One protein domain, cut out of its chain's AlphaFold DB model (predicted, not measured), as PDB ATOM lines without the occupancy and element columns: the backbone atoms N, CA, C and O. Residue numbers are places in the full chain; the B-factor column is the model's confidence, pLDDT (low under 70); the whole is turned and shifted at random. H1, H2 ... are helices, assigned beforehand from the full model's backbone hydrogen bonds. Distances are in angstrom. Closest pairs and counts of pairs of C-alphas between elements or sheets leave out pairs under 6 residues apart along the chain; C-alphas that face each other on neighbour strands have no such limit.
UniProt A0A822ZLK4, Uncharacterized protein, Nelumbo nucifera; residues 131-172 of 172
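What this domain is: This is residues 131 to 172 of the 172 residues of an uncharacterized protein of Nelumbo nucifera (UniProt A0A822ZLK4). A long helix, H1, and a shorter one, H2, follow each other end to end in a thin rod that makes a wide corner near Asp 156, with neither helix folding back on the other. The printed part has 42 residues with two named helices, H1 then H2, and no named strand; the class is all helix. It is extended, with a radius of gyration of the C-alphas of 18.0 A and spans of 60 by 15 by 6 A.

Where its parts are: H1, residues 132 to 155, begins with C-alpha 132 at (98.139, 104.239, 96.405) and measures 34.6 A. H2, residues 157 to 168, measures 16.0 A and ends with C-alpha 168 at (114.202, 80.332, 137.559).

How they stand to each other: H1 and H2 meet only through their link, a tight one of 1 residue. Every O i to N i+4 pair is within hydrogen-bond range in H1 and H2. Residues 131 to 172 stand free.

The domain as a whole: The two C-alphas farthest apart, those of Asp 131 and Pro 172, are 60.1 A apart. The printed part has no cut and ends at the chain's last residue. Its mean pLDDT is 75.7; residues 154 to 166 and 169 to 172 are under 70.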
ATOM      1  N   ASP A 131      97.564 108.589  98.336       93.00
ATOM      2  CA  ASP A 131      97.901 107.982  97.060       93.00
ATOM      3  C   ASP A 131      98.330 106.520  97.245       93.00
ATOM      4  O   ASP A 131      99.049 106.155  98.182       93.00
ATOM      5  N   HIS A 132      97.903 105.672  96.315       90.44
ATOM      6  CA  HIS A 132      98.139 104.239  96.405       90.44
ATOM      7  C   HIS A 132      99.639 103.898  96.300       90.44
ATOM      8  O   HIS A 132     100.087 102.902  96.884       90.44
ATOM      9  N   GLU A 133     100.430 104.709  95.587       90.56
ATOM     10  CA  GLU A 133     101.878 104.513  95.465       90.56
ATOM     11  C   GLU A 133     102.593 104.822  96.789       90.56
ATOM     12  O   GLU A 133     103.433 104.032  97.230       90.56
ATOM     13  N   GLU A 134     102.182 105.892  97.477       91.44
ATOM     14  CA  GLU A 134     102.694 106.271  98.802       91.44
ATOM     15  C   GLU A 134     102.345 105.219  99.869       91.44
ATOM     16  O   GLU A 134     103.216 104.767 100.618       91.44
ATOM     17  N   LEU A 135     101.094 104.740  99.888       91.81
ATOM     18  CA  LEU A 135     100.657 103.671 100.794       91.81
ATOM     19  C   LEU A 135     101.452 102.373 100.581       91.81
ATOM     20  O   LEU A 135     101.851 101.714 101.545       91.81
ATOM     21  N   ASN A 136     101.729 102.014  99.324       91.25
ATOM     22  CA  ASN A 136     102.548 100.851  98.982       91.25
ATOM     23  C   ASN A 136     104.002 101.001  99.453       91.25
ATOM     24  O   ASN A 136     104.574 100.043  99.983       91.25
ATOM     25  N   GLU A 137     104.602 102.182  99.306       91.88
ATOM     26  CA  GLU A 137     105.968 102.428  99.772       91.88
ATOM     27  C   GLU A 137     106.078 102.297 101.299       91.88
ATOM     28  O   GLU A 137     106.936 101.559 101.805       91.88
ATOM     29  N   VAL A 138     105.168 102.943 102.036       90.94
ATOM     30  CA  VAL A 138     105.137 102.905 103.506       90.94
ATOM     31  C   VAL A 138     104.875 101.489 104.014       90.94
ATOM     32  O   VAL A 138     105.575 101.009 104.914       90.94
ATOM     33  N   PHE A 139     103.923 100.775 103.410       92.19
ATOM     34  CA  PHE A 139     103.660  99.384 103.763       92.19
ATOM     35  C   PHE A 139     104.869  98.489 103.461       92.19
ATOM     36  O   PHE A 139     105.228  97.619 104.260       92.19
ATOM     37  N   GLY A 140     105.549  98.724 102.338       89.00
ATOM     38  CA  GLY A 140     106.782  98.033 101.979       89.00
ATOM     39  C   GLY A 140     107.898  98.248 103.006       89.00
ATOM     40  O   GLY A 140     108.609  97.297 103.345       89.00
ATOM     41  N   TYR A 141     108.040  99.464 103.538       91.25
ATOM     42  CA  TYR A 141     108.975  99.769 104.624       91.25
ATOM     43  C   TYR A 141     108.592  99.051 105.927       91.25
ATOM     44  O   TYR A 141     109.437  98.389 106.538       91.25
ATOM     45  N   PHE A 142     107.313  99.096 106.312       90.44
ATOM     46  CA  PHE A 142     106.793  98.368 107.471       90.44
ATOM     47  C   PHE A 142     107.076  96.860 107.381       90.44
ATOM     48  O   PHE A 142     107.623  96.278 108.319       90.44
ATOM     49  N   ALA A 143     106.782  96.232 106.238       86.25
ATOM     50  CA  ALA A 143     106.968  94.796 106.040       86.25
ATOM     51  C   ALA A 143     108.442  94.364 106.156       86.25
ATOM     52  O   ALA A 143     108.742  93.290 106.689       86.25
ATOM     53  N   ARG A 144     109.381  95.198 105.684       87.00
ATOM     54  CA  ARG A 144     110.823  94.948 105.857       87.00
ATOM     55  C   ARG A 144     111.222  95.013 107.330       87.00
ATOM     56  O   ARG A 144     111.881  94.092 107.808       87.00
ATOM     57  N   ASN A 145     110.769  96.036 108.048       87.44
ATOM     58  CA  ASN A 145     111.090  96.206 109.466       87.44
ATOM     59  C   ASN A 145     110.492  95.102 110.343       87.44
ATOM     60  O   ASN A 145     111.173  94.590 111.229       87.44
ATOM     61  N   ASP A 146     109.252  94.683 110.080       84.06
ATOM     62  CA  ASP A 146     108.628  93.558 110.785       84.06
ATOM     63  C   ASP A 146     109.429  92.259 110.579       84.06
ATOM     64  O   ASP A 146     109.710  91.521 111.530       84.06
ATOM     65  N   ARG A 147     109.894  92.009 109.347       83.38
ATOM     66  CA  ARG A 147     110.770  90.869 109.047       83.38
ATOM     67  C   ARG A 147     112.085  90.942 109.826       83.38
ATOM     68  O   ARG A 147     112.509  89.929 110.385       83.38
ATOM     69  N   GLU A 148     112.731  92.103 109.866       80.62
ATOM     70  CA  GLU A 148     113.973  92.294 110.622       80.62
ATOM     71  C   GLU A 148     113.761  92.089 112.126       80.62
ATOM     72  O   GLU A 148     114.491  91.312 112.748       80.62
ATOM     73  N   ALA A 149     112.717  92.686 112.704       78.81
ATOM     74  CA  ALA A 149     112.372  92.527 114.117       78.81
ATOM     75  C   ALA A 149     112.128  91.054 114.487       78.81
ATOM     76  O   ALA A 149     112.637  90.564 115.499       78.81
ATOM     77  N   LYS A 150     111.424  90.302 113.632       80.31
ATOM     78  CA  LYS A 150     111.219  88.854 113.809       80.31
ATOM     79  C   LYS A 150     112.535  88.078 113.803       80.31
ATOM     80  O   LYS A 150     112.714  87.179 114.629       80.31
ATOM     81  N   ILE A 151     113.472  88.423 112.917       74.75
ATOM     82  CA  ILE A 151     114.807  87.805 112.880       74.75
ATOM     83  C   ILE A 151     115.557  88.074 114.191       74.75
ATOM     84  O   ILE A 151     116.113  87.133 114.766       74.75
ATOM     85  N   PHE A 152     115.532  89.308 114.700       72.25
ATOM     86  CA  PHE A 152     116.139  89.650 115.992       72.25
ATOM     87  C   PHE A 152     115.533  88.841 117.146       72.25
ATOM     88  O   PHE A 152     116.270  88.209 117.907       72.25
ATOM     89  N   LEU A 153     114.202  88.762 117.226       70.88
ATOM     90  CA  LEU A 153     113.501  87.992 118.259       70.88
ATOM     91  C   LEU A 153     113.827  86.495 118.218       70.88
ATOM     92  O   LEU A 153     113.884  85.845 119.260       70.88
ATOM     93  N   ILE A 154     114.040  85.921 117.031       68.88
ATOM     94  CA  ILE A 154     114.444  84.515 116.884       68.88
ATOM     95  C   ILE A 154     115.906  84.321 117.297       68.88
ATOM     96  O   ILE A 154     116.224  83.338 117.972       68.88
ATOM     97  N   ARG A 155     116.783  85.253 116.917       62.06
ATOM     98  CA  ARG A 155     118.227  85.176 117.155       62.06
ATOM     99  C   ARG A 155     118.593  85.313 118.633       62.06
ATOM    100  O   ARG A 155     119.533  84.655 119.072       62.06
ATOM    101  N   ASP A 156     117.827  86.080 119.405       59.12
ATOM    102  CA  ASP A 156     118.040  86.247 120.849       59.12
ATOM    103  C   ASP A 156     117.342  85.191 121.722       59.12
ATOM    104  O   ASP A 156     117.520  85.192 122.943       59.12
ATOM    105  N   LYS A 157     116.618  84.219 121.146       59.97
ATOM    106  CA  LYS A 157     116.011  83.119 121.923       59.97
ATOM    107  C   LYS A 157     116.999  82.398 122.846       59.97
ATOM    108  O   LYS A 157     116.635  82.179 123.997       59.97
ATOM    109  N   PRO A 158     118.242  82.069 122.444       61.09
ATOM    110  CA  PRO A 158     119.198  81.431 123.348       61.09
ATOM    111  C   PRO A 158     119.589  82.332 124.526       61.09
ATOM    112  O   PRO A 158     119.823  81.838 125.628       61.09
ATOM    113  N   ARG A 159     119.649  83.655 124.317       59.97
ATOM    114  CA  ARG A 159     119.959  84.640 125.361       59.97
ATOM    115  C   ARG A 159     118.777  84.819 126.311       59.97
ATOM    116  O   ARG A 159     118.969  84.767 127.520       59.97
ATOM    117  N   MET A 160     117.564  84.924 125.775       57.28
ATOM    118  CA  MET A 160     116.326  84.985 126.555       57.28
ATOM    119  C   MET A 160     116.096  83.706 127.367       57.28
ATOM    120  O   MET A 160     115.757  83.784 128.542       57.28
ATOM    121  N   VAL A 161     116.366  82.528 126.794       61.81
ATOM    122  CA  VAL A 161     116.316  81.244 127.511       61.81
ATOM    123  C   VAL A 161     117.347  81.205 128.638       61.81
ATOM    124  O   VAL A 161     117.015  80.771 129.735       61.81
ATOM    125  N   LYS A 162     118.571  81.706 128.420       64.19
ATOM    126  CA  LYS A 162     119.585  81.810 129.485       64.19
ATOM    127  C   LYS A 162     119.163  82.758 130.610       64.19
ATOM    128  O   LYS A 162     119.390  82.424 131.764       64.19
ATOM    129  N   ILE A 163     118.535  83.890 130.286       66.81
ATOM    130  CA  ILE A 163     118.017  84.851 131.275       66.81
ATOM    131  C   ILE A 163     116.850  84.243 132.069       66.81
ATOM    132  O   ILE A 163     116.821  84.317 133.292       66.81
ATOM    133  N   VAL A 164     115.900  83.585 131.403       65.12
ATOM    134  CA  VAL A 164     114.789  82.895 132.083       65.12
ATOM    135  C   VAL A 164     115.312  81.746 132.946       65.12
ATOM    136  O   VAL A 164     114.847  81.556 134.070       65.12
ATOM    137  N   HIS A 165     116.308  81.002 132.463       67.38
ATOM    138  CA  HIS A 165     116.913  79.925 133.231       67.38
ATOM    139  C   HIS A 165     117.662  80.454 134.456       67.38
ATOM    140  O   HIS A 165     117.477  79.904 135.533       67.38
ATOM    141  N   SER A 166     118.417  81.552 134.336       66.88
ATOM    142  CA  SER A 166     119.110  82.158 135.479       66.88
ATOM    143  C   SER A 166     118.151  82.763 136.506       66.88
ATOM    144  O   SER A 166     118.455  82.776 137.694       66.88
ATOM    145  N   ILE A 167     116.985  83.252 136.080       71.69
ATOM    146  CA  ILE A 167     115.945  83.730 136.999       71.69
ATOM    147  C   ILE A 167     115.285  82.547 137.717       71.69
ATOM    148  O   ILE A 167     115.160  82.569 138.935       71.69
ATOM    149  N   THR A 168     114.902  81.498 136.988       72.94
ATOM    150  CA  THR A 168     114.202  80.332 137.559       72.94
ATOM    151  C   THR A 168     115.103  79.430 138.405       72.94
ATOM    152  O   THR A 168     114.627  78.864 139.383       72.94
ATOM    153  N   SER A 169     116.403  79.340 138.104       69.19
ATOM    154  CA  SER A 169     117.377  78.571 138.895       69.19
ATOM    155  C   SER A 169     117.739  79.213 140.238       69.19
ATOM    156  O   SER A 169     118.401  78.576 141.050       69.19
ATOM    157  N   ASN A 170     117.361  80.476 140.452       64.50
ATOM    158  CA  ASN A 170     117.609  81.216 141.691       64.50
ATOM    159  C   ASN A 170     116.412  81.195 142.658       64.50
ATOM    160  O   ASN A 170     116.481  81.821 143.715       64.50
ATOM    161  N   PHE A 171     115.324  80.492 142.323       46.97
ATOM    162  CA  PHE A 171     114.231  80.245 143.262       46.97
ATOM    163  C   PHE A 171     114.483  78.937 144.043       46.97
ATOM    164  O   PHE A 171     114.862  77.946 143.418       46.97
ATOM    165  N   PRO A 172     114.330  78.945 145.384       54.22
ATOM    166  CA  PRO A 172     114.595  77.797 146.258       54.22
ATOM    167  C   PRO A 172     113.576  76.659 146.127       54.22
ATOM    168  O   PRO A 172     112.402  76.935 145.790       54.22
TER     169      PRO A 172